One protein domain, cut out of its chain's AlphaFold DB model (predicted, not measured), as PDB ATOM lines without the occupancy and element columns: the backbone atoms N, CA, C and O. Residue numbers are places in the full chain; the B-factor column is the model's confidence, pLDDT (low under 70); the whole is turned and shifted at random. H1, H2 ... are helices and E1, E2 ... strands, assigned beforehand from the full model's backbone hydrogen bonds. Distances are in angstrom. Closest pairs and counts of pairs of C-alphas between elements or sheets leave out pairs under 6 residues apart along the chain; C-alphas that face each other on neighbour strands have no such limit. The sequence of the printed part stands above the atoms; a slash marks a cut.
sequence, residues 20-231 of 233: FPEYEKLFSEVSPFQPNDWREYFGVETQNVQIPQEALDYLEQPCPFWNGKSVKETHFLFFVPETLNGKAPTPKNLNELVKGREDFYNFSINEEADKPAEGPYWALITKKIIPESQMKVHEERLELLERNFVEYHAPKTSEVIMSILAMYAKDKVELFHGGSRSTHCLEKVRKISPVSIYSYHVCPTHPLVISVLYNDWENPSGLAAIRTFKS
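Overview. This is residues 20 to 231 of the 233 residues of an uncharacterized protein of Chlamydiae bacterium (UniProt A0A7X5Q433). One helix, H7, lies in the middle between two small antiparallel sheets, crossing the strands of E1, E2 and E6 on one side and running along those of E3, E4 and E5 on the other. H3 covers the far face of the first sheet and H6 lies over the far face of the second, while H5 lies side by side with one part of H7, H2 packs on another part, and H1 packs on the short H4. The printed part has 212 residues with seven named helices and six named strands, in the order H1, H2, H3, H4, E1, H5, E2, H6, H7, E3, E4, E5, E6. The class is mixed, helices and strands, with 101 residues, under half, in named elements. The whole is compact and rounded, with a radius of gyration of the C-alphas of 15.9 A and spans of 39 by 39 by 34 A.

Along the chain. H1, residues 21 to 29, begins at C-alpha 21 (-34.858, -18.924, -20.485). H2 is residues 35 to 42, H3 residues 53 to 59 and H4 residues 71 to 74, with E1, residues 75 to 80, directly after it. H5, residues 91 to 98, is followed by E2, residues 121 to 126, 16.3 A long. H6, residues 138 to 148, measures 16.0 A. H7, residues 157 to 171, is the longest helix, 21.4 A from C-alpha 157 (-9.870, -4.549, -19.783) to C-alpha 171. E3, residues 182 to 189, bends by 90 degrees at residue 186. E4, residues 193 to 200, measures 21.9 A, and E5, residues 209 to 214, 16.6 A. E6, residues 226 to 230, ends at C-alpha 230 (-15.638, 3.906, -36.226).

Arrangement. In the sheet E1, E2, E6 the inner strand E2 is antiparallel to both edge strands; N 78 and O 123 are 2.9 A apart, and N 124 and O 227 2.8 A. This sheet with H2, H3 and H7 makes three layers, that is, helices on both faces of a sheet. H7 is over E1 and E2 at a height of 8.8 A, across the strands, at 72 degrees to E1 on the local plane. H3 is on the opposite face, over E2 at a height of 9.3 A and along the strands. E3, E4 and E5 form a meander, each strand the antiparallel neighbour of the one before, through two hairpins; N 185 and O 195 are 2.8 A apart, and N 196 and O 213 2.9 A. H7 runs along E4, at 6 degrees on the local plane, at a height of 10.3 A. H6 is on the opposite face at a height of 11.3 A. H5 touches residues 157 to 162 of H7 at a shallow tilt of 18 degrees, the same way, closest at the C-alphas of Pro 91 and Ser 158, 5.3 A. H2 touches residues 166 to 170 of H7, about perpendicular at 78 degrees, closest at the C-alphas of Tyr 41 and Ala 169, 6.3 A. H1 touches H4, closest at the C-alphas of Ser 28 and Glu 73, 4.7 A. Every O i to N i+4 pair is within hydrogen-bond range in H1, H3 and H7; H2 and H5 have 3 of 4 and H6 6 of 7, while H4 is too short for such a pair.

Size, cuts and confidence. The two C-alphas farthest apart, those of Gly 100 and Arg 147, are 42.7 A apart. The printed part has no cut. The links H3 to H4, H5 to E2, E2 to H6 and E5 to E6 are long; residues 99 to 120 hold no named element. In the last of these links, residues 222 to 223 pair in parallel with residues 183 to 184 of E3. The mean pLDDT of the printed part is 90.2, and residues 20 to 21, 178 to 180 and 217 to 220 are under 70.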
ATOM      1  N   PHE A  20     -31.144 -19.820 -17.571       62.81
ATOM      2  CA  PHE A  20     -32.577 -19.618 -17.400       62.81
ATOM      3  C   PHE A  20     -33.155 -18.969 -18.675       62.81
ATOM      4  O   PHE A  20     -32.629 -17.940 -19.101       62.81
ATOM      5  N   PRO A  21     -34.223 -19.514 -19.296       67.44
ATOM      6  CA  PRO A  21     -34.858 -18.924 -20.485       67.44
ATOM      7  C   PRO A  21     -35.218 -17.439 -20.325       67.44
ATOM      8  O   PRO A  21     -35.262 -16.687 -21.295       67.44
ATOM      9  N   GLU A  22     -35.424 -17.005 -19.084       74.38
ATOM     10  CA  GLU A  22     -35.633 -15.612 -18.695       74.38
ATOM     11  C   GLU A  22     -34.437 -14.708 -19.052       74.38
ATOM     12  O   GLU A  22     -34.642 -13.594 -19.525       74.38
ATOM     13  N   TYR A  23     -33.195 -15.192 -18.932       75.88
ATOM     14  CA  TYR A  23     -31.993 -14.440 -19.319       75.88
ATOM     15  C   TYR A  23     -31.852 -14.280 -20.834       75.88
ATOM     16  O   TYR A  23     -31.409 -13.233 -21.295       75.88
ATOM     17  N   GLU A  24     -32.241 -15.286 -21.621       79.38
ATOM     18  CA  GLU A  24     -32.274 -15.160 -23.088       79.38
ATOM     19  C   GLU A  24     -33.246 -14.064 -23.519       79.38
ATOM     20  O   GLU A  24     -32.924 -13.245 -24.382       79.38
ATOM     21  N   LYS A  25     -34.415 -14.009 -22.873       83.31
ATOM     22  CA  LYS A  25     -35.390 -12.948 -23.109       83.31
ATOM     23  C   LYS A  25     -34.810 -11.579 -22.751       83.31
ATOM     24  O   LYS A  25     -34.824 -10.696 -23.604       83.31
ATOM     25  N   LEU A  26     -34.228 -11.428 -21.557       84.62
ATOM     26  CA  LEU A  26     -33.574 -10.179 -21.145       84.62
ATOM     27  C   LEU A  26     -32.508  -9.747 -22.158       84.62
ATOM     28  O   LEU A  26     -32.492  -8.601 -22.594       84.62
ATOM     29  N   PHE A  27     -31.658 -10.671 -22.608       84.75
ATOM     30  CA  PHE A  27     -30.624 -10.367 -23.596       84.75
ATOM     31  C   PHE A  27     -31.205  -9.901 -24.932       84.75
ATOM     32  O   PHE A  27     -30.620  -9.020 -25.559       84.75
ATOM     33  N   SER A  28     -32.343 -10.439 -25.368       82.31
ATOM     34  CA  SER A  28     -32.991 -10.011 -26.613       82.31
ATOM     35  C   SER A  28     -33.638  -8.618 -26.541       82.31
ATOM     36  O   SER A  28     -33.857  -8.003 -27.583       82.31
ATOM     37  N   GLU A  29     -33.903  -8.114 -25.334       86.75
ATOM     38  CA  GLU A  29     -34.595  -6.838 -25.091       86.75
ATOM     39  C   GLU A  29     -33.637  -5.670 -24.787       86.75
ATOM     40  O   GLU A  29     -34.045  -4.511 -24.855       86.75
ATOM     41  N   VAL A  30     -32.360  -5.953 -24.504       89.62
ATOM     42  CA  VAL A  30     -31.338  -4.938 -24.190       89.62
ATOM     43  C   VAL A  30     -31.145  -3.972 -25.359       89.62
ATOM     44  O   VAL A  30     -30.906  -4.371 -26.504       89.62
ATOM     45  N   SER A  31     -31.206  -2.681 -25.050       92.31
ATOM     46  CA  SER A  31     -31.015  -1.606 -26.024       92.31
ATOM     47  C   SER A  31     -29.555  -1.136 -26.061       92.31
ATOM     48  O   SER A  31     -28.847  -1.270 -25.064       92.31
ATOM     49  N   PRO A  32     -29.066  -0.563 -27.180       96.81
ATOM     50  CA  PRO A  32     -27.710  -0.029 -27.229       96.81
ATOM     51  C   PRO A  32     -27.458   1.038 -26.157       96.81
ATOM     52  O   PRO A  32     -28.350   1.843 -25.879       96.81
ATOM     53  N   PHE A  33     -26.246   1.083 -25.600       97.69
ATOM     54  CA  PHE A  33     -25.839   2.121 -24.649       97.69
ATOM     55  C   PHE A  33     -25.186   3.299 -25.380       97.69
ATOM     56  O   PHE A  33     -24.089   3.185 -25.926       97.69
ATOM     57  N   GLN A  34     -25.892   4.419 -25.436       96.88
ATOM     58  CA  GLN A  34     -25.618   5.574 -26.283       96.88
ATOM     59  C   GLN A  34     -24.868   6.690 -25.533       96.88
ATOM     60  O   GLN A  34     -24.809   6.675 -24.304       96.88
ATOM     61  N   PRO A  35     -24.335   7.713 -26.232       96.00
ATOM     62  CA  PRO A  35     -23.688   8.858 -25.587       96.00
ATOM     63  C   PRO A  35     -24.496   9.522 -24.462       96.00
ATOM     64  O   PRO A  35     -23.941   9.843 -23.413       96.00
ATOM     65  N   ASN A  36     -25.810   9.693 -24.649       96.31
ATOM     66  CA  ASN A  36     -26.680  10.299 -23.635       96.31
ATOM     67  C   ASN A  36     -26.856   9.414 -22.392       96.31
ATOM     68  O   ASN A  36     -27.049   9.948 -21.300       96.31
ATOM     69  N   ASP A  37     -26.720   8.093 -22.534       97.50
ATOM     70  CA  ASP A  37     -26.841   7.158 -21.415       97.50
ATOM     71  C   ASP A  37     -25.672   7.349 -20.425       97.50
ATOM     72  O   ASP A  37     -25.851   7.224 -19.215       97.50
ATOM     73  N   TRP A  38     -24.482   7.760 -20.888       97.12
ATOM     74  CA  TRP A  38     -23.370   8.121 -19.992       97.12
ATOM     75  C   TRP A  38     -23.725   9.287 -19.064       97.12
ATOM     76  O   TRP A  38     -23.384   9.270 -17.877       97.12
ATOM     77  N   ARG A  39     -24.448  10.282 -19.582       95.81
ATOM     78  CA  ARG A  39     -24.918  11.418 -18.787       95.81
ATOM     79  C   ARG A  39     -26.017  10.985 -17.828       95.81
ATOM     80  O   ARG A  39     -25.946  11.320 -16.653       95.81
ATOM     81  N   GLU A  40     -27.006  10.250 -18.324       96.50
ATOM     82  CA  GLU A  40     -28.154   9.809 -17.531       96.50
ATOM     83  C   GLU A  40     -27.728   8.924 -16.358       96.50
ATOM     84  O   GLU A  40     -28.097   9.188 -15.214       96.50
ATOM     85  N   TYR A  41     -26.906   7.909 -16.623       96.25
ATOM     86  CA  TYR A  41     -26.563   6.914 -15.615       96.25
ATOM     87  C   TYR A  41     -25.327   7.263 -14.801       96.25
ATOM     88  O   TYR A  41     -25.237   6.811 -13.664       96.25
ATOM     89  N   PHE A  42     -24.367   8.018 -15.341       95.81
ATOM     90  CA  PHE A  42     -23.096   8.299 -14.659       95.81
ATOM     91  C   PHE A  42     -22.829   9.793 -14.446       95.81
ATOM     92  O   PHE A  42     -21.825  10.141 -13.828       95.81
ATOM     93  N   GLY A  43     -23.700  10.687 -14.926       95.12
ATOM     94  CA  GLY A  43     -23.484  12.133 -14.835       95.12
ATOM     95  C   GLY A  43     -22.284  12.609 -15.655       95.12
ATOM     96  O   GLY A  43     -21.688  13.633 -15.323       95.12
ATOM     97  N   VAL A  44     -21.890  11.851 -16.685       94.31
ATOM     98  CA  VAL A  44     -20.702  12.125 -17.499       94.31
ATOM     99  C   VAL A  44     -21.090  12.618 -18.881       94.31
ATOM    100  O   VAL A  44     -21.843  11.967 -19.602       94.31
ATOM    101  N   GLU A  45     -20.505  13.741 -19.280       93.00
ATOM    102  CA  GLU A  45     -20.606  14.226 -20.651       93.00
ATOM    103  C   GLU A  45     -19.642  13.483 -21.576       93.00
ATOM    104  O   GLU A  45     -18.465  13.303 -21.253       93.00
ATOM    105  N   THR A  46     -20.142  13.079 -22.743       93.69
ATOM    106  CA  THR A  46     -19.361  12.408 -23.791       93.69
ATOM    107  C   THR A  46     -19.629  13.040 -25.159       93.69
ATOM    108  O   THR A  46     -20.483  13.918 -25.300       93.69
ATOM    109  N   GLN A  47     -18.879  12.628 -26.183       92.38
ATOM    110  CA  GLN A  47     -19.126  13.077 -27.551       92.38
ATOM    111  C   GLN A  47     -20.505  12.614 -28.027       92.38
ATOM    112  O   GLN A  47     -20.819  11.428 -27.965       92.38
ATOM    113  N   ASN A  48     -21.300  13.531 -28.579       89.44
ATOM    114  CA  ASN A  48     -22.571  13.175 -29.199       89.44
ATOM    115  C   ASN A  48     -22.330  12.578 -30.592       89.44
ATOM    116  O   ASN A  48     -22.081  13.300 -31.555       89.44
ATOM    117  N   VAL A  49     -22.395  11.255 -30.671       92.88
ATOM    118  CA  VAL A  49     -22.142  10.461 -31.871       92.88
ATOM    119  C   VAL A  49     -23.358   9.585 -32.157       92.88
ATOM    120  O   VAL A  49     -23.902   8.954 -31.256       92.88
ATOM    121  N   GLN A  50     -23.769   9.505 -33.422       94.50
ATOM    122  CA  GLN A  50     -24.835   8.597 -33.855       94.50
ATOM    123  C   GLN A  50     -24.305   7.174 -34.075       94.50
ATOM    124  O   GLN A  50     -23.138   6.990 -34.425       94.50
ATOM    125  N   ILE A  51     -25.165   6.166 -33.906       96.06
ATOM    126  CA  ILE A  51     -24.822   4.781 -34.253       96.06
ATOM    127  C   ILE A  51     -24.581   4.706 -35.773       96.06
ATOM    128  O   ILE A  51     -25.467   5.097 -36.536       96.06
ATOM    129  N   PRO A  52     -23.417   4.219 -36.245       96.25
ATOM    130  CA  PRO A  52     -23.169   4.014 -37.663       96.25
ATOM    131  C   PRO A  52     -24.189   3.044 -38.255       96.25
ATOM    132  O   PRO A  52     -24.465   2.005 -37.657       96.25
ATOM    133  N   GLN A  53     -24.690   3.338 -39.458       95.75
ATOM    134  CA  GLN A  53     -25.628   2.449 -40.153       95.75
ATOM    135  C   GLN A  53     -25.061   1.029 -40.305       95.75
ATOM    136  O   GLN A  53     -25.781   0.065 -40.093       95.75
ATOM    137  N   GLU A  54     -23.751   0.902 -40.545       96.88
ATOM    138  CA  GLU A  54     -23.056  -0.390 -40.600       96.88
ATOM    139  C   GLU A  54     -23.255  -1.227 -39.325       96.88
ATOM    140  O   GLU A  54     -23.466  -2.434 -39.407       96.88
ATOM    141  N   ALA A  55     -23.233  -0.603 -38.142       97.06
ATOM    142  CA  ALA A  55     -23.456  -1.311 -36.885       97.06
ATOM    143  C   ALA A  55     -24.912  -1.785 -36.757       97.06
ATOM    144  O   ALA A  55     -25.152  -2.894 -36.282       97.06
ATOM    145  N   LEU A  56     -25.878  -0.972 -37.205       96.06
ATOM    146  CA  LEU A  56     -27.298  -1.340 -37.220       96.06
ATOM    147  C   LEU A  56     -27.563  -2.494 -38.188       96.06
ATOM    148  O   LEU A  56     -28.227  -3.458 -37.821       96.06
ATOM    149  N   ASP A  57     -26.989  -2.433 -39.388       97.19
ATOM    150  CA  ASP A  57     -27.109  -3.491 -40.389       97.19
ATOM    151  C   ASP A  57     -26.464  -4.792 -39.888       97.19
ATOM    152  O   ASP A  57     -27.001  -5.880 -40.093       97.19
ATOM    153  N   TYR A  58     -25.332  -4.688 -39.184       97.56
ATOM    154  CA  TYR A  58     -24.627  -5.843 -38.635       97.56
ATOM    155  C   TYR A  58     -25.390  -6.529 -37.495       97.56
ATOM    156  O   TYR A  58     -25.346  -7.753 -37.381       97.56
ATOM    157  N   LEU A  59     -26.132  -5.779 -36.671       96.75
ATOM    158  CA  LEU A  59     -26.964  -6.340 -35.597       96.75
ATOM    159  C   LEU A  59     -28.010  -7.341 -36.120       96.75
ATOM    160  O   LEU A  59     -28.330  -8.309 -35.427       96.75
ATOM    161  N   GLU A  60     -28.513  -7.140 -37.336       96.75
ATOM    162  CA  GLU A  60     -29.529  -7.999 -37.951       96.75
ATOM    163  C   GLU A  60     -28.928  -9.225 -38.674       96.75
ATOM    164  O   GLU A  60     -29.660 -10.102 -39.137       96.75
ATOM    165  N   GLN A  61     -27.596  -9.337 -38.756       97.38
ATOM    166  CA  GLN A  61     -26.929 -10.485 -39.375       97.38
ATOM    167  C   GLN A  61     -26.963 -11.739 -38.482       97.38
ATOM    168  O   GLN A  61     -27.079 -11.638 -37.255       97.38
ATOM    169  N   PRO A  62     -26.817 -12.945 -39.067       97.56
ATOM    170  CA  PRO A  62     -26.583 -14.165 -38.303       97.56
ATOM    171  C   PRO A  62     -25.317 -14.061 -37.445       97.56
ATOM    172  O   PRO A  62     -24.275 -13.587 -37.892       97.56
ATOM    173  N   CYS A  63     -25.396 -14.547 -36.211       96.25
ATOM    174  CA  CYS A  63     -24.269 -14.576 -35.300       96.25
ATOM    175  C   CYS A  63     -23.248 -15.645 -35.722       96.25
ATOM    176  O   CYS A  63     -23.626 -16.809 -35.884       96.25
ATOM    177  N   PRO A  64     -21.946 -15.309 -35.807       95.44
ATOM    178  CA  PRO A  64     -20.922 -16.280 -36.185       95.44
ATOM    179  C   PRO A  64     -20.571 -17.280 -35.066       95.44
ATOM    180  O   PRO A  64     -19.974 -18.316 -35.348       95.44
ATOM    181  N   PHE A  65     -20.936 -17.002 -33.808       93.62
ATOM    182  CA  PHE A  65     -20.602 -17.852 -32.653       93.62
ATOM    183  C   PHE A  65     -21.756 -18.760 -32.197       93.62
ATOM    184  O   PHE A  65     -21.515 -19.819 -31.616       93.62
ATOM    185  N   TRP A  66     -23.008 -18.351 -32.433       92.69
ATOM    186  CA  TRP A  66     -24.209 -19.071 -31.997       92.69
ATOM    187  C   TRP A  66     -25.156 -19.293 -33.175       92.69
ATOM    188  O   TRP A  66     -25.913 -18.406 -33.569       92.69
ATOM    189  N   ASN A  67     -25.131 -20.511 -33.723       92.81
ATOM    190  CA  ASN A  67     -25.973 -20.893 -34.855       92.81
ATOM    191  C   ASN A  67     -27.463 -20.656 -34.572       92.81
ATOM    192  O   ASN A  67     -27.982 -21.055 -33.530       92.81
ATOM    193  N   GLY A  68     -28.154 -20.057 -35.545       93.62
ATOM    194  CA  GLY A  68     -29.588 -19.773 -35.461       93.62
ATOM    195  C   GLY A  68     -29.949 -18.538 -34.630       93.62
ATOM    196  O   GLY A  68     -31.134 -18.296 -34.425       93.62
ATOM    197  N   LYS A  69     -28.960 -17.765 -34.167       94.31
ATOM    198  CA  LYS A  69     -29.154 -16.487 -33.475       94.31
ATOM    199  C   LYS A  69     -28.694 -15.324 -34.336       94.31
ATOM    200  O   LYS A  69     -27.763 -15.482 -35.124       94.31
ATOM    201  N   SER A  70     -29.300 -14.155 -34.166       95.81
ATOM    202  CA  SER A  70     -28.771 -12.908 -34.716       95.81
ATOM    203  C   SER A  70     -27.667 -12.326 -33.831       95.81
ATOM    204  O   SER A  70     -27.496 -12.685 -32.655       95.81
ATOM    205  N   VAL A  71     -26.893 -11.402 -34.394       96.38
ATOM    206  CA  VAL A  71     -25.908 -10.621 -33.646       96.38
ATOM    207  C   VAL A  71     -26.595  -9.837 -32.524       96.38
ATOM    208  O   VAL A  71     -26.127  -9.884 -31.391       96.38
ATOM    209  N   LYS A  72     -27.744  -9.205 -32.782       95.69
ATOM    210  CA  LYS A  72     -28.526  -8.454 -31.786       95.69
ATOM    211  C   LYS A  72     -28.927  -9.281 -30.568       95.69
ATOM    212  O   LYS A  72     -28.838  -8.797 -29.440       95.69
ATOM    213  N   GLU A  73     -29.329 -10.536 -30.765       93.81
ATOM    214  CA  GLU A  73     -29.677 -11.428 -29.652       93.81
ATOM    215  C   GLU A  73     -28.460 -11.709 -28.756       93.81
ATOM    216  O   GLU A  73     -28.567 -11.760 -27.532       93.81
ATOM    217  N   THR A  74     -27.275 -11.828 -29.352       94.25
ATOM    218  CA  THR A  74     -26.081 -12.386 -28.697       94.25
ATOM    219  C   THR A  74     -25.047 -11.347 -28.276       94.25
ATOM    220  O   THR A  74     -24.196 -11.646 -27.437       94.25
ATOM    221  N   HIS A  75     -25.122 -10.133 -28.813       96.62
ATOM    222  CA  HIS A  75     -24.164  -9.058 -28.588       96.62
ATOM    223  C   HIS A  75     -24.827  -7.822 -27.996       96.62
ATOM    224  O   HIS A  75     -26.017  -7.569 -28.189       96.62
ATOM    225  N   PHE A  76     -24.034  -7.049 -27.267       97.62
ATOM    226  CA  PHE A  76     -24.405  -5.770 -26.694       97.62
ATOM    227  C   PHE A  76     -23.622  -4.655 -27.386       97.62
ATOM    228  O   PHE A  76     -22.392  -4.687 -27.428       97.62
ATOM    229  N   LEU A  77     -24.352  -3.694 -27.954       98.25
ATOM    230  CA  LEU A  77     -23.788  -2.517 -28.607       98.25
ATOM    231  C   LEU A  77     -23.695  -1.372 -27.595       98.25
ATOM    232  O   LEU A  77     -24.699  -0.993 -26.997       98.25
ATOM    233  N   PHE A  78     -22.517  -0.783 -27.433       98.12
ATOM    234  CA  PHE A  78     -22.307   0.348 -26.535       98.12
ATOM    235  C   PHE A  78     -21.306   1.346 -27.114       98.12
ATOM    236  O   PHE A  78     -20.425   0.996 -27.900       98.12
ATOM    237  N   PHE A  79     -21.453   2.610 -26.735       97.94
ATOM    238  CA  PHE A  79     -20.535   3.668 -27.122       97.94
ATOM    239  C   PHE A  79     -19.338   3.723 -26.173       97.94
ATOM    240  O   PHE A  79     -19.504   3.897 -24.962       97.94
ATOM    241  N   VAL A  80     -18.136   3.630 -26.740       97.75
ATOM    242  CA  VAL A  80     -16.869   3.868 -26.049       97.75
ATOM    243  C   VAL A  80     -16.438   5.310 -26.321       97.75
ATOM    244  O   VAL A  80     -16.059   5.618 -27.454       97.75
ATOM    245  N   PRO A  81     -16.482   6.209 -25.324       96.75
ATOM    246  CA  PRO A  81     -16.077   7.596 -25.510       96.75
ATOM    247  C   PRO A  81     -14.550   7.739 -25.523       96.75
ATOM    248  O   PRO A  81     -13.824   6.907 -24.986       96.75
ATOM    249  N   GLU A  82     -14.040   8.829 -26.099       95.62
ATOM    250  CA  GLU A  82     -12.604   9.167 -26.009       95.62
ATOM    251  C   GLU A  82     -12.221   9.578 -24.582       95.62
ATOM    252  O   GLU A  82     -11.126   9.289 -24.104       95.62
ATOM    253  N   THR A  83     -13.136  10.273 -23.897       95.50
ATOM    254  CA  THR A  83     -12.949  10.720 -22.518       95.50
ATOM    255  C   THR A  83     -14.249  10.632 -21.725       95.50
ATOM    256  O   THR A  83     -15.338  10.783 -22.270       95.50
ATOM    257  N   LEU A  84     -14.112  10.418 -20.420       92.88
ATOM    258  CA  LEU A  84     -15.161  10.479 -19.412       92.88
ATOM    259  C   LEU A  84     -14.796  11.624 -18.459       92.88
ATOM    260  O   LEU A  84     -13.778  11.551 -17.767       92.88
ATOM    261  N   ASN A  85     -15.569  12.714 -18.464       89.12
ATOM    262  CA  ASN A  85     -15.265  13.945 -17.714       89.12
ATOM    263  C   ASN A  85     -13.844  14.482 -17.995       89.12
ATOM    264  O   ASN A  85     -13.107  14.862 -17.083       89.12
ATOM    265  N   GLY A  86     -13.430  14.462 -19.268       91.50
ATOM    266  CA  GLY A  86     -12.109  14.929 -19.704       91.50
ATOM    267  C   GLY A  86     -10.939  14.007 -19.341       91.50
ATOM    268  O   GLY A  86      -9.790  14.367 -19.585       91.50
ATOM    269  N   LYS A  87     -11.197  12.820 -18.776       94.94
ATOM    270  CA  LYS A  87     -10.176  11.802 -18.476       94.94
ATOM    271  C   LYS A  87     -10.312  10.603 -19.404       94.94
ATOM    272  O   LYS A  87     -11.415  10.251 -19.802       94.94
ATOM    273  N   ALA A  88      -9.205   9.935 -19.712       96.50
ATOM    274  CA  ALA A  88      -9.244   8.718 -20.521       96.50
ATOM    275  C   ALA A  88     -10.045   7.595 -19.816       96.50
ATOM    276  O   ALA A  88      -9.951   7.474 -18.588       96.50
ATOM    277  N   PRO A  89     -10.795   6.751 -20.548       96.69
ATOM    278  CA  PRO A  89     -11.596   5.662 -19.983       96.69
ATOM    279  C   PRO A  89     -10.714   4.468 -19.577       96.69
ATOM    280  O   PRO A  89     -10.707   3.418 -20.221       96.69
ATOM    281  N   THR A  90      -9.918   4.638 -18.522       97.38
ATOM    282  CA  THR A  90      -9.136   3.557 -17.904       97.38
ATOM    283  C   THR A  90      -9.962   2.848 -16.826       97.38
ATOM    284  O   THR A  90     -10.864   3.468 -16.252       97.38
ATOM    285  N   PRO A  91      -9.653   1.588 -16.476       97.06
ATOM    286  CA  PRO A  91     -10.280   0.899 -15.349       97.06
ATOM    287  C   PRO A  91     -10.313   1.712 -14.046       97.06
ATOM    288  O   PRO A  91     -11.351   1.745 -13.390       97.06
ATOM    289  N   LYS A  92      -9.232   2.420 -13.675       96.31
ATOM    290  CA  LYS A  92      -9.241   3.284 -12.478       96.31
ATOM    291  C   LYS A  92     -10.252   4.421 -12.594       96.31
ATOM    292  O   LYS A  92     -10.998   4.661 -11.649       96.31
ATOM    293  N   ASN A  93     -10.307   5.107 -13.735       96.31
ATOM    294  CA  ASN A  93     -11.259   6.203 -13.927       96.31
ATOM    295  C   ASN A  93     -12.710   5.701 -13.969       96.31
ATOM    296  O   ASN A  93     -13.594   6.376 -13.451       96.31
ATOM    297  N   LEU A  94     -12.948   4.503 -14.511       96.75
ATOM    298  CA  LEU A  94     -14.255   3.839 -14.487       96.75
ATOM    299  C   LEU A  94     -14.677   3.460 -13.062       96.75
ATOM    300  O   LEU A  94     -15.838   3.643 -12.706       96.75
ATOM    301  N   ASN A  95     -13.745   3.000 -12.223       95.44
ATOM    302  CA  ASN A  95     -14.021   2.719 -10.812       95.44
ATOM    303  C   ASN A  95     -14.461   3.982 -10.053       95.44
ATOM    304  O   ASN A  95     -15.370   3.937  -9.230       95.44
ATOM    305  N   GLU A  96     -13.865   5.138 -10.361       94.50
ATOM    306  CA  GLU A  96     -14.281   6.407  -9.755       94.50
ATOM    307  C   GLU A  96     -15.693   6.843 -10.192       94.50
ATOM    308  O   GLU A  96     -16.358   7.523  -9.417       94.50
ATOM    309  N   LEU A  97     -16.195   6.416 -11.364       93.00
ATOM    310  CA  LEU A  97     -17.588   6.674 -11.774       93.00
ATOM    311  C   LEU A  97     -18.615   5.915 -10.933       93.00
ATOM    312  O   LEU A  97     -19.769   6.337 -10.839       93.00
ATOM    313  N   VAL A  98     -18.217   4.780 -10.359       92.81
ATOM    314  CA  VAL A  98     -19.113   3.943  -9.556       92.81
ATOM    315  C   VAL A  98     -18.922   4.086  -8.055       92.81
ATOM    316  O   VAL A  98     -19.701   3.557  -7.264       92.81
ATOM    317  N   LYS A  99     -17.919   4.857  -7.648       91.56
ATOM    318  CA  LYS A  99     -17.568   5.048  -6.252       91.56
ATOM    319  C   LYS A  99     -18.686   5.724  -5.473       91.56
ATOM    320  O   LYS A  99     -19.081   6.849  -5.761       91.56
ATOM    321  N   GLY A 100     -19.149   5.034  -4.434       86.69
ATOM    322  CA  GLY A 100     -20.219   5.519  -3.562       86.69
ATOM    323  C   GLY A 100     -21.626   5.317  -4.124       86.69
ATOM    324  O   GLY A 100     -22.580   5.763  -3.492       86.69
ATOM    325  N   ARG A 101     -21.778   4.639  -5.269       90.88
ATOM    326  CA  ARG A 101     -23.091   4.194  -5.737       90.88
ATOM    327  C   ARG A 101     -23.526   2.927  -5.008       90.88
ATOM    328  O   ARG A 101     -22.706   2.081  -4.672       90.88
ATOM    329  N   GLU A 102     -24.831   2.777  -4.816       88.56
ATOM    330  CA  GLU A 102     -25.419   1.608  -4.149       88.56
ATOM    331  C   GLU A 102     -25.585   0.400  -5.081       88.56
ATOM    332  O   GLU A 102     -25.815  -0.711  -4.618       88.56
ATOM    333  N   ASP A 103     -25.474   0.589  -6.397       86.38
ATOM    334  CA  ASP A 103     -25.669  -0.468  -7.392       86.38
ATOM    335  C   ASP A 103     -24.369  -1.163  -7.823       86.38
ATOM    336  O   ASP A 103     -24.438  -2.202  -8.482       86.38
ATOM    337  N   PHE A 104     -23.203  -0.670  -7.388       88.88
ATOM    338  CA  PHE A 104     -21.897  -1.260  -7.684       88.88
ATOM    339  C   PHE A 104     -20.982  -1.322  -6.460       88.88
ATOM    340  O   PHE A 104     -20.929  -0.399  -5.649       88.88
ATOM    341  N   TYR A 105     -20.176  -2.379  -6.376       86.56
ATOM    342  CA  TYR A 105     -18.985  -2.377  -5.533       86.56
ATOM    343  C   TYR A 105     -17.785  -1.803  -6.284       86.56
ATOM    344  O   TYR A 105     -17.596  -2.047  -7.476       86.56
ATOM    345  N   ASN A 106     -16.927  -1.101  -5.544       85.31
ATOM    346  CA  ASN A 106     -15.619  -0.700  -6.048       85.31
ATOM    347  C   ASN A 106     -14.781  -1.934  -6.387       85.31
ATOM    348  O   ASN A 106     -14.790  -2.928  -5.657       85.31
ATOM    349  N   PHE A 107     -13.984  -1.824  -7.442       88.19
ATOM    350  CA  PHE A 107     -13.040  -2.849  -7.862       88.19
ATOM    351  C   PHE A 107     -11.603  -2.320  -7.836       88.19
ATOM    352  O   PHE A 107     -11.345  -1.118  -7.905       88.19
ATOM    353  N   SER A 108     -10.648  -3.241  -7.725       87.50
ATOM    354  CA  SER A 108      -9.217  -2.932  -7.696       87.50
ATOM    355  C   SER A 108      -8.557  -3.384  -8.990       87.50
ATOM    356  O   SER A 108      -8.773  -4.510  -9.439       87.50
ATOM    357  N   ILE A 109      -7.710  -2.528  -9.559       92.06
ATOM    358  CA  ILE A 109      -6.989  -2.807 -10.802       92.06
ATOM    359  C   ILE A 109      -5.474  -2.686 -10.608       92.06
ATOM    360  O   ILE A 109      -4.980  -1.774  -9.944       92.06
ATOM    361  N   ASN A 110      -4.731  -3.620 -11.197       92.06
ATOM    362  CA  ASN A 110      -3.282  -3.569 -11.310       92.06
ATOM    363  C   ASN A 110      -2.873  -2.465 -12.296       92.06
ATOM    364  O   ASN A 110      -3.495  -2.305 -13.341       92.06
ATOM    365  N   GLU A 111      -1.801  -1.732 -11.998       92.06
ATOM    366  CA  GLU A 111      -1.346  -0.622 -12.847       92.06
ATOM    367  C   GLU A 111      -1.030  -1.041 -14.288       92.06
ATOM    368  O   GLU A 111      -1.308  -0.289 -15.215       92.06
ATOM    369  N   GLU A 112      -0.522  -2.256 -14.505       91.38
ATOM    370  CA  GLU A 112      -0.225  -2.775 -15.846       91.38
ATOM    371  C   GLU A 112      -1.489  -3.079 -16.668       91.38
ATOM    372  O   GLU A 112      -1.429  -3.115 -17.898       91.38
ATOM    373  N   ALA A 113      -2.626  -3.295 -15.999       91.44
ATOM    374  CA  ALA A 113      -3.931  -3.529 -16.616       91.44
ATOM    375  C   ALA A 113      -4.787  -2.249 -16.705       91.44
ATOM    376  O   ALA A 113      -5.836  -2.253 -17.344       91.44
ATOM    377  N   ASP A 114      -4.344  -1.141 -16.104       96.25
ATOM    378  CA  ASP A 114      -5.036   0.152 -16.112       96.25
ATOM    379  C   ASP A 114      -4.778   0.929 -17.415       96.25
ATOM    380  O   ASP A 114      -4.211   2.022 -17.426       96.25
ATOM    381  N   LYS A 115      -5.168   0.335 -18.546       96.31
ATOM    382  CA  LYS A 115      -4.993   0.919 -19.882       96.31
ATOM    383  C   LYS A 115      -6.301   1.518 -20.403       96.31
ATOM    384  O   LYS A 115      -7.369   0.946 -20.179       96.31
ATOM    385  N   PRO A 116      -6.254   2.665 -21.100       96.44
ATOM    386  CA  PRO A 116      -7.454   3.285 -21.646       96.44
ATOM    387  C   PRO A 116      -8.004   2.501 -22.840       96.44
ATOM    388  O   PRO A 116      -7.254   1.887 -23.603       96.44
ATOM    389  N   ALA A 117      -9.319   2.574 -23.038       94.12
ATOM    390  CA  ALA A 117      -9.883   2.340 -24.364       94.12
ATOM    391  C   ALA A 117      -9.555   3.527 -25.290       94.12
ATOM    392  O   ALA A 117      -9.544   4.678 -24.854       94.12
ATOM    393  N   GLU A 118      -9.281   3.253 -26.563       91.81
ATOM    394  CA  GLU A 118      -8.824   4.252 -27.548       91.81
ATOM    395  C   GLU A 118     -10.010   4.814 -28.351       91.81
ATOM    396  O   GLU A 118     -10.063   4.704 -29.575       91.81
ATOM    397  N   GLY A 119     -11.016   5.331 -27.639       89.69
ATOM    398  CA  GLY A 119     -12.227   5.913 -28.226       89.69
ATOM    399  C   GLY A 119     -11.972   7.156 -29.104       89.69
ATOM    400  O   GLY A 119     -10.851   7.660 -29.155       89.69
ATOM    401  N   PRO A 120     -13.009   7.704 -29.769       95.38
ATOM    402  CA  PRO A 120     -14.398   7.270 -29.702       95.38
ATOM    403  C   PRO A 120     -14.759   6.242 -30.789       95.38
ATOM    404  O   PRO A 120     -14.427   6.411 -31.965       95.38
ATOM    405  N   TYR A 121     -15.499   5.200 -30.413       97.25
ATOM    406  CA  TYR A 121     -16.059   4.209 -31.339       97.25
ATOM    407  C   TYR A 121     -17.289   3.526 -30.741       97.25
ATOM    408  O   TYR A 121     -17.543   3.584 -29.540       97.25
ATOM    409  N   TRP A 122     -18.054   2.854 -31.593       98.06
ATOM    410  CA  TRP A 122     -19.086   1.926 -31.150       98.06
ATOM    411  C   TRP A 122     -18.494   0.532 -31.032       98.06
ATOM    412  O   TRP A 122     -17.786   0.075 -31.925       98.06
ATOM    413  N   ALA A 123     -18.778  -0.133 -29.923       98.19
ATOM    414  CA  ALA A 123     -18.267  -1.447 -29.597       98.19
ATOM    415  C   ALA A 123     -19.421  -2.434 -29.475       98.19
ATOM    416  O   ALA A 123     -20.429  -2.160 -28.828       98.19
ATOM    417  N   LEU A 124     -19.258  -3.594 -30.091       98.00
ATOM    418  CA  LEU A 124     -20.220  -4.676 -30.080       98.00
ATOM    419  C   LEU A 124     -19.566  -5.895 -29.439       98.00
ATOM    420  O   LEU A 124     -18.758  -6.569 -30.077       98.00
ATOM    421  N   ILE A 125     -19.890  -6.154 -28.174       97.69
ATOM    422  CA  ILE A 125     -19.294  -7.233 -27.376       97.69
ATOM    423  C   ILE A 125     -20.273  -8.396 -27.213       97.69
ATOM    424  O   ILE A 125     -21.478  -8.185 -27.066       97.69
ATOM    425  N   THR A 126     -19.786  -9.634 -27.221       95.62
ATOM    426  CA  THR A 126     -20.623 -10.804 -26.935       95.62
ATOM    427  C   THR A 126     -21.148 -10.765 -25.497       95.62
ATOM    428  O   THR A 126     -20.393 -10.545 -24.552       95.62
ATOM    429  N   LYS A 127     -22.442 -11.044 -25.296       92.88
ATOM    430  CA  LYS A 127     -23.069 -11.075 -23.957       92.88
ATOM    431  C   LYS A 127     -22.629 -12.278 -23.112       92.88
ATOM    432  O   LYS A 127     -22.808 -12.308 -21.894       92.88
ATOM    433  N   LYS A 128     -22.081 -13.292 -23.786       90.50
ATOM    434  CA  LYS A 128     -21.603 -14.562 -23.231       90.50
ATOM    435  C   LYS A 128     -20.196 -14.860 -23.735       90.50
ATOM    436  O   LYS A 128     -19.748 -14.308 -24.740       90.50
ATOM    437  N   ILE A 129     -19.541 -15.784 -23.046       91.50
ATOM    438  CA  ILE A 129     -18.285 -16.394 -23.476       91.50
ATOM    439  C   ILE A 129     -18.516 -17.243 -24.730       91.50
ATOM    440  O   ILE A 129     -19.474 -18.018 -24.778       91.50
ATOM    441  N   ILE A 130     -17.642 -17.127 -25.733       91.25
ATOM    442  CA  ILE A 130     -17.778 -17.893 -26.979       91.25
ATOM    443  C   ILE A 130     -17.574 -19.403 -26.699       91.25
ATOM    444  O   ILE A 130     -16.598 -19.755 -26.023       91.25
ATOM    445  N   PRO A 131     -18.446 -20.308 -27.202       85.81
ATOM    446  CA  PRO A 131     -18.507 -21.716 -26.768       85.81
ATOM    447  C   PRO A 131     -17.205 -22.522 -26.882       85.81
ATOM    448  O   PRO A 131     -16.997 -23.466 -26.127       85.81
ATOM    449  N   GLU A 132     -16.317 -22.158 -27.807       85.75
ATOM    450  CA  GLU A 132     -15.065 -22.885 -28.062       85.75
ATOM    451  C   GLU A 132     -13.843 -22.279 -27.366       85.75
ATOM    452  O   GLU A 132     -12.755 -22.843 -27.439       85.75
ATOM    453  N   SER A 133     -13.994 -21.148 -26.674       88.81
ATOM    454  CA  SER A 133     -12.885 -20.512 -25.946       88.81
ATOM    455  C   SER A 133     -12.667 -21.066 -24.540       88.81
ATOM    456  O   SER A 133     -11.623 -20.833 -23.927       88.81
ATOM    457  N   GLN A 134     -13.662 -21.765 -23.997       84.75
ATOM    458  CA  GLN A 134     -13.578 -22.339 -22.663       84.75
ATOM    459  C   GLN A 134     -12.535 -23.453 -22.641       84.75
ATOM    460  O   GLN A 134     -12.348 -24.152 -23.635       84.75
ATOM    461  N   MET A 135     -11.872 -23.638 -21.497       77.06
ATOM    462  CA  MET A 135     -10.860 -24.686 -21.286       77.06
ATOM    463  C   MET A 135      -9.598 -24.580 -22.169       77.06
ATOM    464  O   MET A 135      -8.732 -25.447 -22.073       77.06
ATOM    465  N   LYS A 136      -9.487 -23.563 -23.032       82.81
ATOM    466  CA  LYS A 136      -8.286 -23.276 -23.827       82.81
ATOM    467  C   LYS A 136      -7.310 -22.429 -23.027       82.81
ATOM    468  O   LYS A 136      -7.742 -21.643 -22.195       82.81
ATOM    469  N   VAL A 137      -6.015 -22.534 -23.302       85.94
ATOM    470  CA  VAL A 137      -5.044 -21.566 -22.764       85.94
ATOM    471  C   VAL A 137      -5.192 -20.223 -23.474       85.94
ATOM    472  O   VAL A 137      -5.728 -20.152 -24.582       85.94
ATOM    473  N   HIS A 138      -4.752 -19.139 -22.839       85.19
ATOM    474  CA  HIS A 138      -4.953 -17.782 -23.347       85.19
ATOM    475  C   HIS A 138      -4.550 -17.585 -24.823       85.19
ATOM    476  O   HIS A 138      -5.346 -17.052 -25.592       85.19
ATOM    477  N   GLU A 139      -3.380 -18.063 -25.248       87.00
ATOM    478  CA  GLU A 139      -2.909 -17.943 -26.637       87.00
ATOM    479  C   GLU A 139      -3.848 -18.640 -27.632       87.00
ATOM    480  O   GLU A 139      -4.210 -18.060 -28.651       87.00
ATOM    481  N   GLU A 140      -4.318 -19.846 -27.313       88.19
ATOM    482  CA  GLU A 140      -5.260 -20.581 -28.165       88.19
ATOM    483  C   GLU A 140      -6.617 -19.874 -28.279       88.19
ATOM    484  O   GLU A 140      -7.289 -19.980 -29.308       88.19
ATOM    485  N   ARG A 141      -7.042 -19.153 -27.231       87.88
ATOM    486  CA  ARG A 141      -8.265 -18.339 -27.273       87.88
ATOM    487  C   ARG A 141      -8.110 -17.159 -28.232       87.88
ATOM    488  O   ARG A 141      -9.049 -16.864 -28.964       87.88
ATOM    489  N   LEU A 142      -6.945 -16.505 -28.245       89.69
ATOM    490  CA  LEU A 142      -6.664 -15.412 -29.180       89.69
ATOM    491  C   LEU A 142      -6.613 -15.926 -30.624       89.69
ATOM    492  O   LEU A 142      -7.290 -15.375 -31.492       89.69
ATOM    493  N   GLU A 143      -5.917 -17.044 -30.863       90.25
ATOM    494  CA  GLU A 143      -5.846 -17.665 -32.193       90.25
ATOM    495  C   GLU A 143      -7.227 -18.064 -32.740       90.25
ATOM    496  O   GLU A 143      -7.452 -18.003 -33.950       90.25
ATOM    497  N   LEU A 144      -8.160 -18.467 -31.865       89.88
ATOM    498  CA  LEU A 144      -9.534 -18.795 -32.250       89.88
ATOM    499  C   LEU A 144     -10.229 -17.603 -32.924       89.88
ATOM    500  O   LEU A 144     -10.880 -17.805 -33.952       89.88
ATOM    501  N   LEU A 145     -10.083 -16.390 -32.376       90.75
ATOM    502  CA  LEU A 145     -10.649 -15.174 -32.968       90.75
ATOM    503  C   LEU A 145      -9.894 -14.764 -34.229       90.75
ATOM    504  O   LEU A 145     -10.515 -14.593 -35.275       90.75
ATOM    505  N   GLU A 146      -8.566 -14.693 -34.163       88.50
ATOM    506  CA  GLU A 146      -7.739 -14.212 -35.275       88.50
ATOM    507  C   GLU A 146      -7.905 -15.049 -36.551       88.50
ATOM    508  O   GLU A 146      -7.907 -14.502 -37.654       88.50
ATOM    509  N   ARG A 147      -8.063 -16.374 -36.427       87.06
ATOM    510  CA  ARG A 147      -8.168 -17.269 -37.591       87.06
ATOM    511  C   ARG A 147      -9.578 -17.394 -38.152       87.06
ATOM    512  O   ARG A 147      -9.724 -17.542 -39.362       87.06
ATOM    513  N   ASN A 148     -10.596 -17.391 -37.293       88.50
ATOM    514  CA  ASN A 148     -11.958 -17.757 -37.700       88.50
ATOM    515  C   ASN A 148     -12.911 -16.559 -37.758       88.50
ATOM    516  O   ASN A 148     -13.943 -16.633 -38.418       88.50
ATOM    517  N   PHE A 149     -12.568 -15.458 -37.088       91.06
ATOM    518  CA  PHE A 149     -13.455 -14.320 -36.871       91.06
ATOM    519  C   PHE A 149     -12.684 -13.006 -37.032       91.06
ATOM    520  O   PHE A 149     -12.597 -12.214 -36.104       91.06
ATOM    521  N   VAL A 150     -12.143 -12.766 -38.231       87.94
ATOM    522  CA  VAL A 150     -11.224 -11.649 -38.555       87.94
ATOM    523  C   VAL A 150     -11.745 -10.242 -38.226       87.94
ATOM    524  O   VAL A 150     -10.968  -9.297 -38.149       87.94
ATOM    525  N   GLU A 151     -13.056 -10.092 -38.050       94.19
ATOM    526  CA  GLU A 151     -13.712  -8.827 -37.697       94.19
ATOM    527  C   GLU A 151     -13.852  -8.624 -36.177       94.19
ATOM    528  O   GLU A 151     -14.318  -7.575 -35.733       94.19
ATOM    529  N   TYR A 152     -13.464  -9.623 -35.382       96.56
ATOM    530  CA  TYR A 152     -13.501  -9.611 -33.927       96.56
ATOM    531  C   TYR A 152     -12.094  -9.691 -33.341       96.56
ATOM    532  O   TYR A 152     -11.199 -10.337 -33.881       96.56
ATOM    533  N   HIS A 153     -11.928  -9.097 -32.168       95.31
ATOM    534  CA  HIS A 153     -10.734  -9.253 -31.351       95.31
ATOM    535  C   HIS A 153     -11.098  -9.534 -29.891       95.31
ATOM    536  O   HIS A 153     -12.254  -9.411 -29.476       95.31
ATOM    537  N   ALA A 154     -10.098  -9.932 -29.105       95.31
ATOM    538  CA  ALA A 154     -10.238  -9.994 -27.658       95.31
ATOM    539  C   ALA A 154     -10.451  -8.575 -27.101       95.31
ATOM    540  O   ALA A 154      -9.788  -7.639 -27.568       95.31
ATOM    541  N   PRO A 155     -11.351  -8.382 -26.126       96.38
ATOM    542  CA  PRO A 155     -11.607  -7.065 -25.575       96.38
ATOM    543  C   PRO A 155     -10.460  -6.612 -24.671       96.38
ATOM    544  O   PRO A 155      -9.789  -7.415 -24.020       96.38
ATOM    545  N   LYS A 156     -10.251  -5.302 -24.603       96.62
ATOM    546  CA  LYS A 156      -9.421  -4.660 -23.585       96.62
ATOM    547  C   LYS A 156     -10.139  -4.672 -22.238       96.62
ATOM    548  O   LYS A 156     -11.369  -4.665 -22.158       96.62
ATOM    549  N   THR A 157      -9.364  -4.591 -21.165       96.50
ATOM    550  CA  THR A 157      -9.870  -4.549 -19.783       96.50
ATOM    551  C   THR A 157     -10.887  -3.416 -19.584       96.50
ATOM    552  O   THR A 157     -11.944  -3.610 -18.984       96.50
ATOM    553  N   SER A 158     -10.606  -2.233 -20.135       97.56
ATOM    554  CA  SER A 158     -11.503  -1.071 -20.101       97.56
ATOM    555  C   SER A 158     -12.817  -1.301 -20.852       97.56
ATOM    556  O   SER A 158     -13.869  -0.898 -20.359       97.56
ATOM    557  N   GLU A 159     -12.786  -1.965 -22.009       97.94
ATOM    558  CA  GLU A 159     -13.979  -2.274 -22.809       97.94
ATOM    559  C   GLU A 159     -14.912  -3.233 -22.073       97.94
ATOM    560  O   GLU A 159     -16.119  -2.997 -22.018       97.94
ATOM    561  N   VAL A 160     -14.354  -4.273 -21.447       97.31
ATOM    562  CA  VAL A 160     -15.143  -5.214 -20.643       97.31
ATOM    563  C   VAL A 160     -15.793  -4.494 -19.464       97.31
ATOM    564  O   VAL A 160     -17.007  -4.592 -19.299       97.31
ATOM    565  N   ILE A 161     -15.034  -3.714 -18.687       97.00
ATOM    566  CA  ILE A 161     -15.589  -2.973 -17.541       97.00
ATOM    567  C   ILE A 161     -16.677  -2.000 -18.003       97.00
ATOM    568  O   ILE A 161     -17.761  -2.000 -17.427       97.00
ATOM    569  N   MET A 162     -16.435  -1.212 -19.056       97.81
ATOM    570  CA  MET A 162     -17.445  -0.292 -19.588       97.81
ATOM    571  C   MET A 162     -18.711  -1.019 -20.019       97.81
ATOM    572  O   MET A 162     -19.795  -0.555 -19.684       97.81
ATOM    573  N   SER A 163     -18.599  -2.153 -20.713       97.69
ATOM    574  CA  SER A 163     -19.777  -2.910 -21.142       97.69
ATOM    575  C   SER A 163     -20.588  -3.456 -19.963       97.69
ATOM    576  O   SER A 163     -21.813  -3.358 -19.985       97.69
ATOM    577  N   ILE A 164     -19.928  -3.949 -18.906       96.00
ATOM    578  CA  ILE A 164     -20.593  -4.416 -17.679       96.00
ATOM    579  C   ILE A 164     -21.327  -3.255 -17.003       96.00
ATOM    580  O   ILE A 164     -22.505  -3.378 -16.667       96.00
ATOM    581  N   LEU A 165     -20.646  -2.117 -16.833       96.31
ATOM    582  CA  LEU A 165     -21.234  -0.918 -16.239       96.31
ATOM    583  C   LEU A 165     -22.429  -0.417 -17.051       96.31
ATOM    584  O   LEU A 165     -23.485  -0.167 -16.481       96.31
ATOM    585  N   ALA A 166     -22.274  -0.302 -18.369       96.88
ATOM    586  CA  ALA A 166     -23.301   0.168 -19.287       96.88
ATOM    587  C   ALA A 166     -24.550  -0.724 -19.254       96.88
ATOM    588  O   ALA A 166     -25.659  -0.234 -19.040       96.88
ATOM    589  N   MET A 167     -24.368  -2.038 -19.406       94.88
ATOM    590  CA  MET A 167     -25.477  -2.990 -19.458       94.88
ATOM    591  C   MET A 167     -26.220  -3.071 -18.121       94.88
ATOM    592  O   MET A 167     -27.452  -3.053 -18.083       94.88
ATOM    593  N   TYR A 168     -25.487  -3.083 -17.006       94.12
ATOM    594  CA  TYR A 168     -26.104  -3.174 -15.689       94.12
ATOM    595  C   TYR A 168     -26.723  -1.849 -15.220       94.12
ATOM    596  O   TYR A 168     -27.775  -1.842 -14.579       94.12
ATOM    597  N   ALA A 169     -26.111  -0.704 -15.528       95.00
ATOM    598  CA  ALA A 169     -26.680   0.588 -15.158       95.00
ATOM    599  C   ALA A 169     -28.029   0.821 -15.849       95.00
ATOM    600  O   ALA A 169     -28.974   1.230 -15.172       95.00
ATOM    601  N   LYS A 170     -28.109   0.497 -17.148       95.19
ATOM    602  CA  LYS A 170     -29.283   0.726 -17.993       95.19
ATOM    603  C   LYS A 170     -30.392  -0.298 -17.785       95.19
ATOM    604  O   LYS A 170     -31.508   0.072 -17.437       95.19
ATOM    605  N   ASP A 171     -30.068  -1.577 -17.947       91.88
ATOM    606  CA  ASP A 171     -31.075  -2.638 -18.045       91.88
ATOM    607  C   ASP A 171     -31.072  -3.580 -16.827       91.88
ATOM    608  O   ASP A 171     -31.889  -4.495 -16.748       91.88
ATOM    609  N   LYS A 172     -30.163  -3.372 -15.857       90.12
ATOM    610  CA  LYS A 172     -29.942  -4.269 -14.699       90.12
ATOM    611  C   LYS A 172     -29.634  -5.710 -15.112       90.12
ATOM    612  O   LYS A 172     -29.901  -6.657 -14.374       90.12
ATOM    613  N   VAL A 173     -29.024  -5.864 -16.286       89.31
ATOM    614  CA  VAL A 173     -28.618  -7.154 -16.833       89.31
ATOM    615  C   VAL A 173     -27.119  -7.354 -16.634       89.31
ATOM    616  O   VAL A 173     -26.301  -6.506 -16.985       89.31
ATOM    617  N   GLU A 174     -26.762  -8.500 -16.063       88.25
ATOM    618  CA  GLU A 174     -25.379  -8.911 -15.839       88.25
ATOM    619  C   GLU A 174     -24.778  -9.547 -17.106       88.25
ATOM    620  O   GLU A 174     -25.331 -10.505 -17.658       88.25
ATOM    621  N   LEU A 175     -23.618  -9.048 -17.546       88.19
ATOM    622  CA  LEU A 175     -22.819  -9.696 -18.589       88.19
ATOM    623  C   LEU A 175     -22.115 -10.944 -18.052       88.19
ATOM    624  O   LEU A 175     -21.697 -10.992 -16.900       88.19
ATOM    625  N   PHE A 176     -21.946 -11.951 -18.916       83.38
ATOM    626  CA  PHE A 176     -21.277 -13.220 -18.578       83.38
ATOM    627  C   PHE A 176     -21.949 -14.002 -17.437       83.38
ATOM    628  O   PHE A 176     -21.322 -14.832 -16.773       83.38
ATOM    629  N   HIS A 177     -23.251 -13.780 -17.239       73.81
ATOM    630  CA  HIS A 177     -24.029 -14.495 -16.240       73.81
ATOM    631  C   HIS A 177     -24.037 -16.016 -16.488       73.81
ATOM    632  O   HIS A 177     -24.198 -16.481 -17.618       73.81
ATOM    633  N   GLY A 178     -23.947 -16.787 -15.396       59.00
ATOM    634  CA  GLY A 178     -24.127 -18.242 -15.381       59.00
ATOM    635  C   GLY A 178     -22.904 -19.041 -15.844       59.00
ATOM    636  O   GLY A 178     -22.478 -18.940 -16.987       59.00
ATOM    637  N   GLY A 179     -22.360 -19.884 -14.955       53.31
ATOM    638  CA  GLY A 179     -21.386 -20.955 -15.245       53.31
ATOM    639  C   GLY A 179     -20.016 -20.561 -15.816       53.31
ATOM    640  O   GLY A 179     -19.063 -21.263 -15.533       53.31
ATOM    641  N   SER A 180     -19.903 -19.452 -16.546       59.62
ATOM    642  CA  SER A 180     -18.776 -19.002 -17.374       59.62
ATOM    643  C   SER A 180     -18.492 -17.538 -17.035       59.62
ATOM    644  O   SER A 180     -18.652 -16.649 -17.867       59.62
ATOM    645  N   ARG A 181     -18.208 -17.272 -15.756       72.81
ATOM    646  CA  ARG A 181     -18.343 -15.921 -15.188       72.81
ATOM    647  C   ARG A 181     -17.318 -14.932 -15.730       72.81
ATOM    648  O   ARG A 181     -17.578 -13.739 -15.725       72.81
ATOM    649  N   SER A 182     -16.174 -15.416 -16.195       86.81
ATOM    650  CA  SER A 182     -15.028 -14.587 -16.551       86.81
ATOM    651  C   SER A 182     -14.702 -14.617 -18.038       86.81
ATOM    652  O   SER A 182     -14.595 -15.678 -18.661       86.81
ATOM    653  N   THR A 183     -14.451 -13.427 -18.583       92.38
ATOM    654  CA  THR A 183     -13.800 -13.240 -19.879       92.38
ATOM    655  C   THR A 183     -12.348 -12.829 -19.691       92.38
ATOM    656  O   THR A 183     -12.034 -11.957 -18.880       92.38
ATOM    657  N   HIS A 184     -11.455 -13.412 -20.480       92.75
ATOM    658  CA  HIS A 184     -10.099 -12.908 -20.632       92.75
ATOM    659  C   HIS A 184     -10.077 -11.637 -21.480       92.75
ATOM    660  O   HIS A 184     -10.882 -11.465 -22.395       92.75
ATOM    661  N   CYS A 185      -9.137 -10.759 -21.151       93.69
ATOM    662  CA  CYS A 185      -8.861  -9.526 -21.872       93.69
ATOM    663  C   CYS A 185      -7.537  -9.639 -22.632       93.69
ATOM    664  O   CYS A 185      -6.738 -10.542 -22.380       93.69
ATOM    665  N   LEU A 186      -7.296  -8.702 -23.543       93.00
ATOM    666  CA  LEU A 186      -6.067  -8.623 -24.329       93.00
ATOM    667  C   LEU A 186      -4.819  -8.374 -23.461       93.00
ATOM    668  O   LEU A 186      -3.717  -8.802 -23.804       93.00
ATOM    669  N   GLU A 187      -4.958  -7.653 -22.347       92.50
ATOM    670  CA  GLU A 187      -3.833  -7.327 -21.480       92.50
ATOM    671  C   GLU A 187      -3.290  -8.533 -20.698       92.50
ATOM    672  O   GLU A 187      -4.018  -9.411 -20.232       92.50
ATOM    673  N   LYS A 188      -1.973  -8.499 -20.462       91.31
ATOM    674  CA  LYS A 188      -1.270  -9.360 -19.508       91.31
ATOM    675  C   LYS A 188      -0.567  -8.508 -18.457       91.31
ATOM    676  O   LYS A 188       0.057  -7.505 -18.796       91.31
ATOM    677  N   VAL A 189      -0.600  -8.957 -17.209       88.50
ATOM    678  CA  VAL A 189       0.186  -8.419 -16.092       88.50
ATOM    679  C   VAL A 189       1.470  -9.228 -15.941       88.50
ATOM    680  O   VAL A 189       1.483 -10.450 -16.128       88.50
ATOM    681  N   ARG A 190       2.584  -8.551 -15.649       87.25
ATOM    682  CA  ARG A 190       3.938  -9.126 -15.594       87.25
ATOM    683  C   ARG A 190       4.316  -9.881 -16.872       87.25
ATOM    684  O   ARG A 190       5.121 -10.805 -16.832       87.25
ATOM    685  N   LYS A 191       3.711  -9.505 -18.007       83.19
ATOM    686  CA  LYS A 191       3.837 -10.140 -19.338       83.19
ATOM    687  C   LYS A 191       3.366 -11.598 -19.447       83.19
ATOM    688  O   LYS A 191       3.395 -12.138 -20.549       83.19
ATOM    689  N   ILE A 192       2.929 -12.226 -18.357       82.38
ATOM    690  CA  ILE A 192       2.623 -13.668 -18.325       82.38
ATOM    691  C   ILE A 192       1.207 -13.975 -17.850       82.38
ATOM    692  O   ILE A 192       0.635 -14.974 -18.267       82.38
ATOM    693  N   SER A 193       0.633 -13.129 -17.000       86.38
ATOM    694  CA  SER A 193      -0.658 -13.392 -16.377       86.38
ATOM    695  C   SER A 193      -1.756 -12.698 -17.171       86.38
ATOM    696  O   SER A 193      -1.808 -11.468 -17.123       86.38
ATOM    697  N   PRO A 194      -2.626 -13.422 -17.893       89.50
ATOM    698  CA  PRO A 194      -3.733 -12.786 -18.588       89.50
ATOM    699  C   PRO A 194      -4.663 -12.112 -17.581       89.50
ATOM    700  O   PRO A 194      -4.865 -12.609 -16.469       89.50
ATOM    701  N   VAL A 195      -5.212 -10.967 -17.973       92.38
ATOM    702  CA  VAL A 195      -6.273 -10.315 -17.209       92.38
ATOM    703  C   VAL A 195      -7.579 -11.043 -17.503       92.38
ATOM    704  O   VAL A 195      -7.893 -11.310 -18.664       92.38
ATOM    705  N   SER A 196      -8.344 -11.368 -16.469       91.94
ATOM    706  CA  SER A 196      -9.717 -11.845 -16.608       91.94
ATOM    707  C   SER A 196     -10.659 -11.008 -15.758       91.94
ATOM    708  O   SER A 196     -10.308 -10.550 -14.671       91.94
ATOM    709  N   ILE A 197     -11.854 -10.763 -16.287       92.12
ATOM    710  CA  ILE A 197     -12.893  -9.981 -15.624       92.12
ATOM    711  C   ILE A 197     -14.150 -10.821 -15.547       92.12
ATOM    712  O   ILE A 197     -14.569 -11.398 -16.548       92.12
ATOM    713  N   TYR A 198     -14.767 -10.830 -14.374       89.88
ATOM    714  CA  TYR A 198     -16.121 -11.320 -14.183       89.88
ATOM    715  C   TYR A 198     -16.946 -10.332 -13.375       89.88
ATOM    716  O   TYR A 198     -16.410  -9.542 -12.591       89.88
ATOM    717  N   SER A 199     -18.257 -10.413 -13.544       88.62
ATOM    718  CA  SER A 199     -19.220  -9.780 -12.655       88.62
ATOM    719  C   SER A 199     -20.040 -10.833 -11.920       88.62
ATOM    720  O   SER A 199     -20.079 -11.987 -12.345       88.62
ATOM    721  N   TYR A 200     -20.590 -10.467 -10.764       87.12
ATOM    722  CA  TYR A 200     -21.530 -11.299 -10.017       87.12
ATOM    723  C   TYR A 200     -22.280 -10.492  -8.958       87.12
ATOM    724  O   TYR A 200     -21.809  -9.467  -8.463       87.12
ATOM    725  N   HIS A 201     -23.423 -11.028  -8.547       82.62
ATOM    726  CA  HIS A 201     -24.098 -10.644  -7.315       82.62
ATOM    727  C   HIS A 201     -23.742 -11.613  -6.189       82.62
ATOM    728  O   HIS A 201     -23.780 -12.831  -6.375       82.62
ATOM    729  N   VAL A 202     -23.459 -11.088  -4.993       76.69
ATOM    730  CA  VAL A 202     -23.383 -11.925  -3.781       76.69
ATOM    731  C   VAL A 202     -24.773 -12.490  -3.457       76.69
ATOM    732  O   VAL A 202     -24.908 -13.664  -3.121       76.69
ATOM    733  N   CYS A 203     -25.815 -11.671  -3.619       75.62
ATOM    734  CA  CYS A 203     -27.211 -12.096  -3.710       75.62
ATOM    735  C   CYS A 203     -28.035 -11.048  -4.494       75.62
ATOM    736  O   CYS A 203     -27.532  -9.945  -4.714       75.62
ATOM    737  N   PRO A 204     -29.289 -11.338  -4.897       74.75
ATOM    738  CA  PRO A 204     -30.074 -10.472  -5.791       74.75
ATOM    739  C   PRO A 204     -30.296  -9.031  -5.308       74.75
ATOM    740  O   PRO A 204     -30.602  -8.160  -6.111       74.75
ATOM    741  N   THR A 205     -30.165  -8.770  -4.005       77.62
ATOM    742  CA  THR A 205     -30.334  -7.431  -3.420       77.62
ATOM    743  C   THR A 205     -29.012  -6.698  -3.196       77.62
ATOM    744  O   THR A 205     -29.023  -5.599  -2.650       77.62
ATOM    745  N   HIS A 206     -27.872  -7.311  -3.529       82.75
ATOM    746  CA  HIS A 206     -26.555  -6.702  -3.352       82.75
ATOM    747  C   HIS A 206     -26.102  -5.958  -4.614       82.75
ATOM    748  O   HIS A 206     -26.440  -6.385  -5.725       82.75
ATOM    749  N   PRO A 207     -25.276  -4.907  -4.447       88.19
ATOM    750  CA  PRO A 207     -24.617  -4.235  -5.559       88.19
ATOM    751  C   PRO A 207     -23.869  -5.230  -6.459       88.19
ATOM    752  O   PRO A 207     -23.370  -6.258  -5.983       88.19
ATOM    753  N   LEU A 208     -23.762  -4.915  -7.751       90.00
ATOM    754  CA  LEU A 208     -22.971  -5.714  -8.682       90.00
ATOM    755  C   LEU A 208     -21.490  -5.623  -8.303       90.00
ATOM    756  O   LEU A 208     -20.933  -4.530  -8.168       90.00
ATOM    757  N   VAL A 209     -20.835  -6.769  -8.153       89.69
ATOM    758  CA  VAL A 209     -19.385  -6.849  -7.975       89.69
ATOM    759  C   VAL A 209     -18.740  -7.042  -9.339       89.69
ATOM    760  O   VAL A 209     -19.111  -7.960 -10.064       89.69
ATOM    761  N   ILE A 210     -17.735  -6.227  -9.659       91.75
ATOM    762  CA  ILE A 210     -16.800  -6.480 -10.761       91.75
ATOM    763  C   ILE A 210     -15.489  -6.949 -10.142       91.75
ATOM    764  O   ILE A 210     -14.951  -6.311  -9.241       91.75
ATOM    765  N   SER A 211     -14.972  -8.083 -10.594       90.31
ATOM    766  CA  SER A 211     -13.714  -8.643 -10.111       90.31
ATOM    767  C   SER A 211     -12.733  -8.790 -11.260       90.31
ATOM    768  O   SER A 211     -13.074  -9.317 -12.317       90.31
ATOM    769  N   VAL A 212     -11.510  -8.311 -11.029       91.25
ATOM    770  CA  VAL A 212     -10.404  -8.386 -11.984       91.25
ATOM    771  C   VAL A 212      -9.332  -9.304 -11.418       91.25
ATOM    772  O   VAL A 212      -8.826  -9.081 -10.317       91.25
ATOM    773  N   LEU A 213      -8.983 -10.334 -12.177       88.94
ATOM    774  CA  LEU A 213      -7.993 -11.332 -11.812       88.94
ATOM    775  C   LEU A 213      -6.825 -11.319 -12.793       88.94
ATOM    776  O   LEU A 213      -6.940 -10.888 -13.938       88.94
ATOM    777  N   TYR A 214      -5.687 -11.819 -12.319       89.38
ATOM    778  CA  TYR A 214      -4.419 -11.848 -13.054       89.38
ATOM    779  C   TYR A 214      -3.884 -13.275 -13.094       89.38
ATOM    780  O   TYR A 214      -2.792 -13.571 -12.595       89.38
ATOM    781  N   ASN A 215      -4.704 -14.198 -13.580       80.31
ATOM    782  CA  ASN A 215      -4.372 -15.611 -13.605       80.31
ATOM    783  C   ASN A 215      -5.139 -16.322 -14.737       80.31
ATOM    784  O   ASN A 215      -6.167 -15.837 -15.199       80.31
ATOM    785  N   ASP A 216      -4.611 -17.463 -15.187       70.31
ATOM    786  CA  ASP A 216      -5.249 -18.334 -16.194       70.31
ATOM    787  C   ASP A 216      -5.854 -19.603 -15.559       70.31
ATOM    788  O   ASP A 216      -6.190 -20.565 -16.240       70.31
ATOM    789  N   TRP A 217      -5.927 -19.646 -14.223       62.50
ATOM    790  CA  TRP A 217      -6.207 -20.873 -13.467       62.50
ATOM    791  C   TRP A 217      -7.693 -21.067 -13.171       62.50
ATOM    792  O   TRP A 217      -8.109 -22.173 -12.823       62.50
ATOM    793  N   GLU A 218      -8.505 -20.015 -13.297       58.50
ATOM    794  CA  GLU A 218      -9.935 -20.121 -13.044       58.50
ATOM    795  C   GLU A 218     -10.643 -20.779 -14.223       58.50
ATOM    796  O   GLU A 218     -10.976 -20.160 -15.229       58.50
ATOM    797  N   ASN A 219     -10.884 -22.077 -14.083       56.41
ATOM    798  CA  ASN A 219     -11.795 -22.816 -14.932       56.41
ATOM    799  C   ASN A 219     -13.222 -22.646 -14.379       56.41
ATOM    800  O   ASN A 219     -13.416 -22.942 -13.197       56.41
ATOM    801  N   PRO A 220     -14.220 -22.202 -15.170       63.38
ATOM    802  CA  PRO A 220     -14.236 -22.123 -16.636       63.38
ATOM    803  C   PRO A 220     -14.239 -20.685 -17.206       63.38
ATOM    804  O   PRO A 220     -15.233 -20.229 -17.777       63.38
ATOM    805  N   SER A 221     -13.110 -19.975 -17.112       78.12
ATOM    806  CA  SER A 221     -12.902 -18.722 -17.857       78.12
ATOM    807  C   SER A 221     -12.823 -18.987 -19.365       78.12
ATOM    808  O   SER A 221     -12.242 -19.985 -19.812       78.12
ATOM    809  N   GLY A 222     -13.354 -18.069 -20.170       89.12
ATOM    810  CA  GLY A 222     -13.182 -18.093 -21.624       89.12
ATOM    811  C   GLY A 222     -13.004 -16.697 -22.204       89.12
ATOM    812  O   GLY A 222     -12.463 -15.816 -21.545       89.12
ATOM    813  N   LEU A 223     -13.401 -16.504 -23.455       91.44
ATOM    814  CA  LEU A 223     -13.219 -15.263 -24.193       91.44
ATOM    815  C   LEU A 223     -14.570 -14.702 -24.649       91.44
ATOM    816  O   LEU A 223     -15.357 -15.389 -25.299       91.44
ATOM    817  N   ALA A 224     -14.838 -13.451 -24.308       94.81
ATOM    818  CA  ALA A 224     -15.785 -12.618 -25.026       94.81
ATOM    819  C   ALA A 224     -15.107 -12.066 -26.283       94.81
ATOM    820  O   ALA A 224     -13.893 -11.868 -26.303       94.81
ATOM    821  N   ALA A 225     -15.885 -11.804 -27.324       96.25
ATOM    822  CA  ALA A 225     -15.388 -11.210 -28.556       96.25
ATOM    823  C   ALA A 225     -15.965  -9.805 -28.709       96.25
ATOM    824  O   ALA A 225     -17.120  -9.572 -28.351       96.25
ATOM    825  N   ILE A 226     -15.178  -8.876 -29.244       97.56
ATOM    826  CA  ILE A 226     -15.631  -7.516 -29.527       97.56
ATOM    827  C   ILE A 226     -15.332  -7.145 -30.981       97.56
ATOM    828  O   ILE A 226     -14.280  -7.490 -31.520       97.56
ATOM    829  N   ARG A 227     -16.277  -6.448 -31.609       97.69
ATOM    830  CA  ARG A 227     -16.133  -5.788 -32.911       97.69
ATOM    831  C   ARG A 227     -16.312  -4.290 -32.720       97.69
ATOM    832  O   ARG A 227     -17.166  -3.870 -31.940       97.69
ATOM    833  N   THR A 228     -15.538  -3.484 -33.435       97.38
ATOM    834  CA  THR A 228     -15.605  -2.022 -33.333       97.38
ATOM    835  C   THR A 228     -16.064  -1.387 -34.640       97.38
ATOM    836  O   THR A 228     -15.756  -1.861 -35.730       97.38
ATOM    837  N   PHE A 229     -16.807  -0.290 -34.521       96.75
ATOM    838  CA  PHE A 229     -17.290   0.522 -35.629       96.75
ATOM    839  C   PHE A 229     -16.852   1.961 -35.389       96.75
ATOM    840  O   PHE A 229     -17.127   2.549 -34.335       96.75
ATOM    841  N   LYS A 230     -16.144   2.540 -36.359       90.19
ATOM    842  CA  LYS A 230     -15.638   3.906 -36.226       90.19
ATOM    843  C   LYS A 230     -16.796   4.896 -36.165       90.19
ATOM    844  O   LYS A 230     -17.748   4.820 -36.935       90.19
ATOM    845  N   SER A 231     -16.671   5.860 -35.260       78.94
ATOM    846  CA  SER A 231     -17.533   7.032 -35.240       78.94
ATOM    847  C   SER A 231     -17.197   7.926 -36.432       78.94
ATOM    848  O   SER A 231     -16.071   8.419 -36.525       78.94
TER     849      SER A 231